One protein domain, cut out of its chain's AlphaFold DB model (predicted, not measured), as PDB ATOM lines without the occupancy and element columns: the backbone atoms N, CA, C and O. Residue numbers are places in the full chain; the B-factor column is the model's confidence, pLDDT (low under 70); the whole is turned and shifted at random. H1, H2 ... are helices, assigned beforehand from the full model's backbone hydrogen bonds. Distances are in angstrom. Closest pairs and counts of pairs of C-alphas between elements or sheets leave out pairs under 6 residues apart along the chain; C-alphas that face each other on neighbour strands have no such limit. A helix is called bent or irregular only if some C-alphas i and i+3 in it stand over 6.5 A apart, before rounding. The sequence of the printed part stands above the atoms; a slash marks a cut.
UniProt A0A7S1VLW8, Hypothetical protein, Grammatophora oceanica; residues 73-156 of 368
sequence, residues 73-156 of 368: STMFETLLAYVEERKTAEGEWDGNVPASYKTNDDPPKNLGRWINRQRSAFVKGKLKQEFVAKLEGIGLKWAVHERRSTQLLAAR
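Overview. This is residues 73 to 156 of the 368 residues of the protein "Hypothetical protein" of Grammatophora oceanica (UniProt A0A7S1VLW8). The longest helix, H1, makes a loose triangle with H2 and H3, while the short H4 lies beyond them, touching no helix. A loop, residues 91 to 110, joins H1 to H2. You have 84 printed residues with four named helices, H1 to H4 in order, and no named strand: all helix, compact, radius of gyration of the C-alphas 13.2 A, spans 40 by 27 by 22 A.

Arrangement. Start at H1, residues 73 to 90; its residues 75 to 79 alone touch H2, residues 111 to 122, at residues 111 to 114 alone. Their closest C-alphas, Met 75 and Leu 111, are 6.9 A apart; the tilt is steep, 65 degrees, opposite ways. H3, residues 129 to 136, is near H1, and close but not clearly touching H2: the closest C-alphas, Phe 122 and Val 132, are 7.5 A apart. H4, residues 146 to 154, is apart from H1, H2 and H3. Every O i to N i+4 pair is within hydrogen-bond range in H1, H2 and H3, and 3 of 5 in H4.

Along the chain. Find C-alpha 73 at (102.268, 77.914, 86.898); H1 runs 25.5 A from there, H2 16.5 A, H3 10.3 A. H4, 13.1 A, ends at C-alpha 154, (114.868, 79.516, 113.890); it is irregular, C-alphas 147 and 150 being 7.1 A apart.

Size, cuts and confidence. The farthest C-alphas, Asp 106 and Ala 154, are 42.1 A apart. The printed part has no cut; the H1 to H2 link is long. Look for pLDDT under 70 at residues 90 to 92, 105 to 107 and 144 to 156.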
ATOM      1  N   SER A  73     103.703  78.232  86.876       84.56
ATOM      2  CA  SER A  73     102.268  77.914  86.898       84.56
ATOM      3  C   SER A  73     101.965  76.500  86.392       84.56
ATOM      4  O   SER A  73     101.422  75.710  87.148       84.56
ATOM      5  N   THR A  74     102.430  76.104  85.201       85.06
ATOM      6  CA  THR A  74     102.135  74.755  84.654       85.06
ATOM      7  C   THR A  74     102.781  73.609  85.447       85.06
ATOM      8  O   THR A  74     102.278  72.482  85.455       85.06
ATOM      9  N   MET A  75     103.869  73.877  86.177       87.31
ATOM     10  CA  MET A  75     104.422  72.923  87.150       87.31
ATOM     11  C   MET A  75     103.681  72.919  88.498       87.31
ATOM     12  O   MET A  75     103.747  71.933  89.224       87.31
ATOM     13  N   PHE A  76     102.988  74.005  88.838       88.12
ATOM     14  CA  PHE A  76     102.142  74.123  90.025       88.12
ATOM     15  C   PHE A  76     100.753  73.507  89.785       88.12
ATOM     16  O   PHE A  76     100.254  72.780  90.631       88.12
ATOM     17  N   GLU A  77     100.181  73.679  88.593       88.31
ATOM     18  CA  GLU A  77      98.969  72.993  88.125       88.31
ATOM     19  C   GLU A  77      99.156  71.465  88.138       88.31
ATOM     20  O   GLU A  77      98.313  70.736  88.652       88.31
ATOM     21  N   THR A  78     100.314  70.964  87.684       87.69
ATOM     22  CA  THR A  78     100.638  69.525  87.795       87.69
ATOM     23  C   THR A  78     101.013  69.066  89.205       87.69
ATOM     24  O   THR A  78     100.977  67.865  89.465       87.69
ATOM     25  N   LEU A  79     101.318  69.980  90.136       88.12
ATOM     26  CA  LEU A  79     101.382  69.654  91.562       88.12
ATOM     27  C   LEU A  79      99.977  69.511  92.161       88.12
ATOM     28  O   LEU A  79      99.761  68.570  92.916       88.12
ATOM     29  N   LEU A  80      99.040  70.404  91.824       89.06
ATOM     30  CA  LEU A  80      97.654  70.333  92.303       89.06
ATOM     31  C   LEU A  80      96.996  69.014  91.882       89.06
ATOM     32  O   LEU A  80      96.572  68.257  92.750       89.06
ATOM     33  N   ALA A  81      97.055  68.676  90.589       87.94
ATOM     34  CA  ALA A  81      96.522  67.413  90.073       87.94
ATOM     35  C   ALA A  81      97.153  66.176  90.746       87.94
ATOM     36  O   ALA A  81      96.451  65.224  91.075       87.94
ATOM     37  N   TYR A  82      98.466  66.199  91.022       87.00
ATOM     38  CA  TYR A  82      99.129  65.128  91.777       87.00
ATOM     39  C   TYR A  82      98.631  65.045  93.228       87.00
ATOM     40  O   TYR A  82      98.431  63.957  93.756       87.00
ATOM     41  N   VAL A  83      98.409  66.176  93.901       86.12
ATOM     42  CA  VAL A  83      97.898  66.183  95.280       86.12
ATOM     43  C   VAL A  83      96.439  65.721  95.343       86.12
ATOM     44  O   VAL A  83      96.075  65.022  96.285       86.12
ATOM     45  N   GLU A  84      95.619  66.039  94.342       84.94
ATOM     46  CA  GLU A  84      94.246  65.538  94.196       84.94
ATOM     47  C   GLU A  84      94.216  64.019  93.940       84.94
ATOM     48  O   GLU A  84      93.503  63.294  94.637       84.94
ATOM     49  N   GLU A  85      95.061  63.515  93.032       84.44
ATOM     50  CA  GLU A  85      95.261  62.077  92.780       84.44
ATOM     51  C   GLU A  85      95.658  61.335  94.069       84.44
ATOM     52  O   GLU A  85      95.026  60.347  94.447       84.44
ATOM     53  N   ARG A  86      96.662  61.839  94.803       82.75
ATOM     54  CA  ARG A  86      97.154  61.198  96.037       82.75
ATOM     55  C   ARG A  86      96.127  61.248  97.172       82.75
ATOM     56  O   ARG A  86      95.947  60.228  97.833       82.75
ATOM     57  N   LYS A  87      95.410  62.369  97.345       80.75
ATOM     58  CA  LYS A  87      94.301  62.495  98.315       80.75
ATOM     59  C   LYS A  87      93.177  61.493  98.058       80.75
ATOM     60  O   LYS A  87      92.591  60.974  99.002       80.75
ATOM     61  N   THR A  88      92.892  61.222  96.786       76.50
ATOM     62  CA  THR A  88      91.841  60.283  96.369       76.50
ATOM     63  C   THR A  88      92.271  58.819  96.533       76.50
ATOM     64  O   THR A  88      91.432  57.967  96.807       76.50
ATOM     65  N   ALA A  89      93.566  58.518  96.380       72.56
ATOM     66  CA  ALA A  89      94.083  57.147  96.364       72.56
ATOM     67  C   ALA A  89      94.543  56.597  97.730       72.56
ATOM     68  O   ALA A  89      94.371  55.408  97.984       72.56
ATOM     69  N   GLU A  90      95.158  57.419  98.590       61.88
ATOM     70  CA  GLU A  90      95.825  56.954  99.827       61.88
ATOM     71  C   GLU A  90      95.338  57.657 101.110       61.88
ATOM     72  O   GLU A  90      95.842  57.378 102.196       61.88
ATOM     73  N   GLY A  91      94.351  58.554 101.012       67.88
ATOM     74  CA  GLY A  91      93.940  59.418 102.121       67.88
ATOM     75  C   GLY A  91      94.801  60.682 102.221       67.88
ATOM     76  O   GLY A  91      95.299  61.187 101.217       67.88
ATOM     77  N   GLU A  92      94.932  61.257 103.419       65.31
ATOM     78  CA  GLU A  92      95.526  62.590 103.594       65.31
ATOM     79  C   GLU A  92      96.957  62.700 103.027       65.31
ATOM     80  O   GLU A  92      97.841  61.894 103.323       65.31
ATOM     81  N   TRP A  93      97.199  63.727 102.200       79.19
ATOM     82  CA  TRP A  93      98.475  63.885 101.501       79.19
ATOM     83  C   TRP A  93      99.633  64.148 102.470       79.19
ATOM     84  O   TRP A  93      99.648  65.137 103.201       79.19
ATOM     85  N   ASP A  94     100.673  63.318 102.380       74.69
ATOM     86  CA  ASP A  94     101.856  63.357 103.246       74.69
ATOM     87  C   ASP A  94     102.713  64.636 103.133       74.69
ATOM     88  O   ASP A  94     103.701  64.777 103.861       74.69
ATOM     89  N   GLY A  95     102.367  65.578 102.251       79.19
ATOM     90  CA  GLY A  95     103.109  66.816 102.006       79.19
ATOM     91  C   GLY A  95     104.383  66.624 101.176       79.19
ATOM     92  O   GLY A  95     105.221  67.531 101.112       79.19
ATOM     93  N   ASN A  96     104.581  65.451 100.569       82.06
ATOM     94  CA  ASN A  96     105.799  65.085  99.858       82.06
ATOM     95  C   ASN A  96     105.542  64.741  98.383       82.06
ATOM     96  O   ASN A  96     104.426  64.481  97.940       82.06
ATOM     97  N   VAL A  97     106.626  64.741  97.605       82.81
ATOM     98  CA  VAL A  97     106.644  64.286  96.210       82.81
ATOM     99  C   VAL A  97     107.934  63.485  96.000       82.81
ATOM    100  O   VAL A  97     109.021  64.035  96.233       82.81
ATOM    101  N   PRO A  98     107.869  62.211  95.566       81.00
ATOM    102  CA  PRO A  98     109.056  61.400  95.316       81.00
ATOM    103  C   PRO A  98     109.986  62.048  94.286       81.00
ATOM    104  O   PRO A  98     109.553  62.491  93.224       81.00
ATOM    105  N   ALA A  99     111.294  62.067  94.559       79.00
ATOM    106  CA  ALA A  99     112.289  62.721  93.699       79.00
ATOM    107  C   ALA A  99     112.364  62.147  92.266       79.00
ATOM    108  O   ALA A  99     112.867  62.811  91.357       79.00
ATOM    109  N   SER A 100     111.881  60.917  92.084       79.50
ATOM    110  CA  SER A 100     111.780  60.174  90.828       79.50
ATOM    111  C   SER A 100     110.489  60.436  90.040       79.50
ATOM    112  O   SER A 100     110.464  60.105  88.853       79.50
ATOM    113  N   TYR A 101     109.445  61.002  90.663       80.25
ATOM    114  CA  TYR A 101     108.110  61.105  90.069       80.25
ATOM    115  C   TYR A 101     108.089  62.027  88.840       80.25
ATOM    116  O   TYR A 101     108.665  63.124  88.830       80.25
ATOM    117  N   LYS A 102     107.402  61.551  87.801       82.94
ATOM    118  CA  LYS A 102     107.159  62.237  86.533       82.94
ATOM    119  C   LYS A 102     105.679  62.090  86.206       82.94
ATOM    120  O   LYS A 102     105.137  61.005  86.386       82.94
ATOM    121  N   THR A 103     105.077  63.142  85.677       78.25
ATOM    122  CA  THR A 103     103.725  63.095  85.118       78.25
ATOM    123  C   THR A 103     103.727  62.278  83.822       78.25
ATOM    124  O   THR A 103     104.703  62.327  83.069       78.25
ATOM    125  N   ASN A 104     102.623  61.583  83.537       73.75
ATOM    126  CA  ASN A 104     102.405  60.786  82.320       73.75
ATOM    127  C   ASN A 104     102.131  61.641  81.057       73.75
ATOM    128  O   ASN A 104     101.510  61.168  80.112       73.75
ATOM    129  N   ASP A 105     102.562  62.906  81.046       69.00
ATOM    130  CA  ASP A 105     102.493  63.777  79.868       69.00
ATOM    131  C   ASP A 105     103.453  63.308  78.766       69.00
ATOM    132  O   ASP A 105     104.543  62.814  79.059       69.00
ATOM    133  N   ASP A 106     103.140  63.633  77.512       59.44
ATOM    134  CA  ASP A 106     104.112  63.639  76.417       59.44
ATOM    135  C   ASP A 106     104.543  65.085  76.082       59.44
ATOM    136  O   ASP A 106     103.747  65.845  75.526       59.44
ATOM    137  N   PRO A 107     105.792  65.515  76.375       66.69
ATOM    138  CA  PRO A 107     106.869  64.797  77.063       66.69
ATOM    139  C   PRO A 107     106.769  64.866  78.608       66.69
ATOM    140  O   PRO A 107     106.349  65.891  79.155       66.69
ATOM    141  N   PRO A 108     107.276  63.852  79.340       70.50
ATOM    142  CA  PRO A 108     106.991  63.683  80.766       70.50
ATOM    143  C   PRO A 108     107.639  64.751  81.657       70.50
ATOM    144  O   PRO A 108     108.870  64.821  81.806       70.50
ATOM    145  N   LYS A 109     106.796  65.563  82.308       79.31
ATOM    146  CA  LYS A 109     107.200  66.610  83.257       79.31
ATOM    147  C   LYS A 109     107.752  65.973  84.535       79.31
ATOM    148  O   LYS A 109     107.085  65.190  85.203       79.31
ATOM    149  N   ASN A 110     108.986  66.307  84.914       84.62
ATOM    150  CA  ASN A 110     109.623  65.747  86.113       84.62
ATOM    151  C   ASN A 110     109.326  66.609  87.355       84.62
ATOM    152  O   ASN A 110     110.145  67.439  87.769       84.62
ATOM    153  N   LEU A 111     108.133  66.410  87.923       86.38
ATOM    154  CA  LEU A 111     107.630  67.134  89.091       86.38
ATOM    155  C   LEU A 111     108.505  66.912  90.338       86.38
ATOM    156  O   LEU A 111     108.859  67.885  91.005       86.38
ATOM    157  N   GLY A 112     108.969  65.685  90.604       85.88
ATOM    158  CA  GLY A 112     109.847  65.392  91.747       85.88
ATOM    159  C   GLY A 112     111.158  66.192  91.728       85.88
ATOM    160  O   GLY A 112     111.604  66.743  92.742       85.88
ATOM    161  N   ARG A 113     111.767  66.349  90.546       87.19
ATOM    162  CA  ARG A 113     112.961  67.190  90.353       87.19
ATOM    163  C   ARG A 113     112.647  68.685  90.413       87.19
ATOM    164  O   ARG A 113     113.525  69.456  90.803       87.19
ATOM    165  N   TRP A 114     111.439  69.111  90.042       89.00
ATOM    166  CA  TRP A 114     110.997  70.501  90.197       89.00
ATOM    167  C   TRP A 114     110.802  70.862  91.674       89.00
ATOM    168  O   TRP A 114     111.403  71.834  92.127       89.00
ATOM    169  N   ILE A 115     110.112  70.033  92.463       89.38
ATOM    170  CA  ILE A 115     109.959  70.227  93.916       89.38
ATOM    171  C   ILE A 115     111.314  70.307  94.621       89.38
ATOM    172  O   ILE A 115     111.552  71.224  95.406       89.38
ATOM    173  N   ASN A 116     112.263  69.431  94.282       87.38
ATOM    174  CA  ASN A 116     113.605  69.499  94.865       87.38
ATOM    175  C   ASN A 116     114.396  70.755  94.447       87.38
ATOM    176  O   ASN A 116     115.246  71.219  95.213       87.38
ATOM    177  N   ARG A 117     114.092  71.371  93.292       87.75
ATOM    178  CA  ARG A 117     114.591  72.717  92.945       87.75
ATOM    179  C   ARG A 117     113.928  73.802  93.796       87.75
ATOM    180  O   ARG A 117     114.657  74.663  94.277       87.75
ATOM    181  N   GLN A 118     112.615  73.740  94.039       90.25
ATOM    182  CA  GLN A 118     111.923  74.712  94.904       90.25
ATOM    183  C   GLN A 118     112.431  74.638  96.350       90.25
ATOM    184  O   GLN A 118     112.867  75.652  96.891       90.25
ATOM    185  N   ARG A 119     112.514  73.432  96.934       88.50
ATOM    186  CA  ARG A 119     113.139  73.187  98.251       88.50
ATOM    187  C   ARG A 119     114.569  73.750  98.308       88.50
ATOM    188  O   ARG A 119     114.923  74.463  99.243       88.50
ATOM    189  N   SER A 120     115.372  73.526  97.262       87.00
ATOM    190  CA  SER A 120     116.733  74.084  97.153       87.00
ATOM    191  C   SER A 120     116.788  75.611  96.999       87.00
ATOM    192  O   SER A 120     117.797  76.211  97.364       87.00
ATOM    193  N   ALA A 121     115.757  76.243  96.432       85.94
ATOM    194  CA  ALA A 121     115.669  77.695  96.272       85.94
ATOM    195  C   ALA A 121     115.202  78.382  97.565       85.94
ATOM    196  O   ALA A 121     115.776  79.405  97.940       85.94
ATOM    197  N   PHE A 122     114.242  77.782  98.278       87.00
ATOM    198  CA  PHE A 122     113.763  78.212  99.596       87.00
ATOM    199  C   PHE A 122     114.892  78.238 100.633       87.00
ATOM    200  O   PHE A 122     115.146  79.276 101.238       87.00
ATOM    201  N   VAL A 123     115.656  77.142 100.758       84.06
ATOM    202  CA  VAL A 123     116.825  77.052 101.664       84.06
ATOM    203  C   VAL A 123     117.906  78.096 101.337       84.06
ATOM    204  O   VAL A 123     118.673  78.485 102.209       84.06
ATOM    205  N   LYS A 124     117.967  78.579 100.089       85.25
ATOM    206  CA  LYS A 124     118.926  79.601  99.634       85.25
ATOM    207  C   LYS A 124     118.366  81.029  99.651       85.25
ATOM    208  O   LYS A 124     119.051  81.929  99.172       85.25
ATOM    209  N   GLY A 125     117.130  81.239 100.114       85.31
ATOM    210  CA  GLY A 125     116.459  82.545 100.088       85.31
ATOM    211  C   GLY A 125     116.200  83.104  98.680       85.31
ATOM    212  O   GLY A 125     116.010  84.304  98.532       85.31
ATOM    213  N   LYS A 126     116.223  82.263  97.633       84.44
ATOM    214  CA  LYS A 126     116.095  82.685  96.218       84.44
ATOM    215  C   LYS A 126     114.715  82.421  95.608       84.44
ATOM    216  O   LYS A 126     114.547  82.563  94.400       84.44
ATOM    217  N   LEU A 127     113.747  81.994  96.416       87.12
ATOM    218  CA  LEU A 127     112.370  81.753  95.990       87.12
ATOM    219  C   LEU A 127     111.495  82.956  96.371       87.12
ATOM    220  O   LEU A 127     111.559  83.415  97.509       87.12
ATOM    221  N   LYS A 128     110.683  83.463  95.432       86.94
ATOM    222  CA  LYS A 128     109.717  84.543  95.702       86.94
ATOM    223  C   LYS A 128     108.752  84.142  96.820       86.94
ATOM    224  O   LYS A 128     108.241  83.024  96.794       86.94
ATOM    225  N   GLN A 129     108.411  85.074  97.712       85.50
ATOM    226  CA  GLN A 129     107.424  84.848  98.779       85.50
ATOM    227  C   GLN A 129     106.055  84.398  98.231       85.50
ATOM    228  O   GLN A 129     105.466  83.475  98.779       85.50
ATOM    229  N   GLU A 130     105.615  84.940  97.087       88.56
ATOM    230  CA  GLU A 130     104.423  84.485  96.345       88.56
ATOM    231  C   GLU A 130     104.414  82.962  96.088       88.56
ATOM    232  O   GLU A 130     103.391  82.296  96.226       88.56
ATOM    233  N   PHE A 131     105.563  82.403  95.690       87.75
ATOM    234  CA  PHE A 131     105.721  80.982  95.368       87.75
ATOM    235  C   PHE A 131     105.911  80.123  96.621       87.75
ATOM    236  O   PHE A 131     105.575  78.943  96.600       87.75
ATOM    237  N   VAL A 132     106.428  80.711  97.702       87.69
ATOM    238  CA  VAL A 132     106.495  80.078  99.024       87.69
ATOM    239  C   VAL A 132     105.084  79.887  99.575       87.69
ATOM    240  O   VAL A 132     104.678  78.747  99.771       87.69
ATOM    241  N   ALA A 133     104.305  80.968  99.690       87.69
ATOM    242  CA  ALA A 133     102.938  80.935 100.211       87.69
ATOM    243  C   ALA A 133     102.024  79.990  99.411       87.69
ATOM    244  O   ALA A 133     101.249  79.236  99.991       87.69
ATOM    245  N   LYS A 134     102.157  79.961  98.076       89.12
ATOM    246  CA  LYS A 134     101.406  79.026  97.220       89.12
ATOM    247  C   LYS A 134     101.763  77.554  97.452       89.12
ATOM    248  O   LYS A 134     100.883  76.711  97.344       89.12
ATOM    249  N   LEU A 135     103.023  77.224  97.746       89.00
ATOM    250  CA  LEU A 135     103.440  75.841  98.026       89.00
ATOM    251  C   LEU A 135     103.108  75.423  99.468       89.00
ATOM    252  O   LEU A 135     102.703  74.285  99.698       89.00
ATOM    253  N   GLU A 136     103.214  76.351 100.419       87.00
ATOM    254  CA  GLU A 136     102.803  76.154 101.813       87.00
ATOM    255  C   GLU A 136     101.282  75.973 101.929       87.00
ATOM    256  O   GLU A 136     100.843  75.065 102.627       87.00
ATOM    257  N   GLY A 137     100.483  76.726 101.163       85.56
ATOM    258  CA  GLY A 137      99.018  76.613 101.135       85.56
ATOM    259  C   GLY A 137      98.459  75.296 100.574       85.56
ATOM    260  O   GLY A 137      97.301  74.983 100.830       85.56
ATOM    261  N   ILE A 138      99.260  74.500  99.852       85.62
ATOM    262  CA  ILE A 138      98.893  73.115  99.490       85.62
ATOM    263  C   ILE A 138      99.235  72.144 100.641       85.62
ATOM    264  O   ILE A 138      98.613  71.090 100.760       85.62
ATOM    265  N   GLY A 139     100.220  72.486 101.485       83.00
ATOM    266  CA  GLY A 139     100.781  71.632 102.543       83.00
ATOM    267  C   GLY A 139     102.185  71.074 102.252       83.00
ATOM    268  O   GLY A 139     102.601  70.099 102.879       83.00
ATOM    269  N   LEU A 140     102.937  71.636 101.290       85.75
ATOM    270  CA  LEU A 140     104.229  71.072 100.873       85.75
ATOM    271  C   LEU A 140     105.292  71.148 101.987       85.75
ATOM    272  O   LEU A 140     105.797  72.218 102.328       85.75
ATOM    273  N   LYS A 141     105.759  69.989 102.461       83.75
ATOM    274  CA  LYS A 141     106.850  69.899 103.439       83.75
ATOM    275  C   LYS A 141     108.184  70.286 102.791       83.75
ATOM    276  O   LYS A 141     108.718  69.581 101.924       83.75
ATOM    277  N   TRP A 142     108.763  71.405 103.234       80.25
ATOM    278  CA  TRP A 142     110.060  71.906 102.753       80.25
ATOM    279  C   TRP A 142     111.239  70.979 103.070       80.25
ATOM    280  O   TRP A 142     112.196  70.915 102.295       80.25
ATOM    281  N   ALA A 143     111.168  70.245 104.182       70.00
ATOM    282  CA  ALA A 143     112.184  69.296 104.616       70.00
ATOM    283  C   ALA A 143     111.637  67.861 104.582       70.00
ATOM    284  O   ALA A 143     110.633  67.563 105.216       70.00
ATOM    285  N   VAL A 144     112.331  66.968 103.868       61.97
ATOM    286  CA  VAL A 144     112.045  65.514 103.848       61.97
ATOM    287  C   VAL A 144     112.684  64.800 105.049       61.97
ATOM    288  O   VAL A 144     112.316  63.683 105.393       61.97
ATOM    289  N   HIS A 145     113.650  65.449 105.706       52.38
ATOM    290  CA  HIS A 145     114.216  65.036 106.987       52.38
ATOM    291  C   HIS A 145     114.252  66.248 107.918       52.38
ATOM    292  O   HIS A 145     114.846  67.278 107.593       52.38
ATOM    293  N   GLU A 146     113.649  66.084 109.088       55.44
ATOM    294  CA  GLU A 146     113.424  67.103 110.120       55.44
ATOM    295  C   GLU A 146     114.710  67.765 110.640       55.44
ATOM    296  O   GLU A 146     114.724  68.939 111.002       55.44
ATOM    297  N   ARG A 147     115.843  67.059 110.532       51.25
ATOM    298  CA  ARG A 147     117.205  67.472 110.928       51.25
ATOM    299  C   ARG A 147     117.775  68.711 110.192       51.25
ATOM    300  O   ARG A 147     118.980  68.944 110.243       51.25
ATOM    301  N   ARG A 148     116.949  69.480 109.471       52.78
ATOM    302  CA  ARG A 148     117.272  70.804 108.894       52.78
ATOM    303  C   ARG A 148     116.141  71.839 108.966       52.78
ATOM    304  O   ARG A 148     116.435  73.014 108.764       52.78
ATOM    305  N   SER A 149     114.878  71.465 109.201       50.28
ATOM    306  CA  SER A 149     113.766  72.434 109.208       50.28
ATOM    307  C   SER A 149     113.874  73.385 110.394       50.28
ATOM    308  O   SER A 149     113.924  74.597 110.201       50.28
ATOM    309  N   THR A 150     113.991  72.832 111.602       52.91
ATOM    310  CA  THR A 150     114.073  73.576 112.871       52.91
ATOM    311  C   THR A 150     115.177  74.636 112.852       52.91
ATOM    312  O   THR A 150     114.919  75.813 113.098       52.91
ATOM    313  N   GLN A 151     116.392  74.245 112.462       52.72
ATOM    314  CA  GLN A 151     117.566  75.121 112.450       52.72
ATOM    315  C   GLN A 151     117.486  76.235 111.387       52.72
ATOM    316  O   GLN A 151     117.982  77.335 111.620       52.72
ATOM    317  N   LEU A 152     116.836  75.990 110.241       57.34
ATOM    318  CA  LEU A 152     116.652  77.001 109.188       57.34
ATOM    319  C   LEU A 152     115.462  77.937 109.443       57.34
ATOM    320  O   LEU A 152     115.468  79.062 108.943       57.34
ATOM    321  N   LEU A 153     114.452  77.494 110.197       56.84
ATOM    322  CA  LEU A 153     113.308  78.326 110.569       56.84
ATOM    323  C   LEU A 153     113.654  79.244 111.752       56.84
ATOM    324  O   LEU A 153     113.394  80.443 111.682       56.84
ATOM    325  N   ALA A 154     114.349  78.722 112.771       56.75
ATOM    326  CA  ALA A 154     114.868  79.516 113.890       56.75
ATOM    327  C   ALA A 154     115.873  80.596 113.433       56.75
ATOM    328  O   ALA A 154     115.863  81.714 113.940       56.75
ATOM    329  N   ALA A 155     116.682  80.313 112.405       55.34
ATOM    330  CA  ALA A 155     117.577  81.297 111.786       55.34
ATOM    331  C   ALA A 155     116.851  82.408 110.986       55.34
ATOM    332  O   ALA A 155     117.508  83.305 110.457       55.34
ATOM    333  N   ARG A 156     115.515  82.354 110.863       59.41
ATOM    334  CA  ARG A 156     114.681  83.340 110.150       59.41
ATOM    335  C   ARG A 156     113.752  84.148 111.061       59.41
ATOM    336  O   ARG A 156     113.125  85.082 110.570       59.41
TER     337      ARG A 156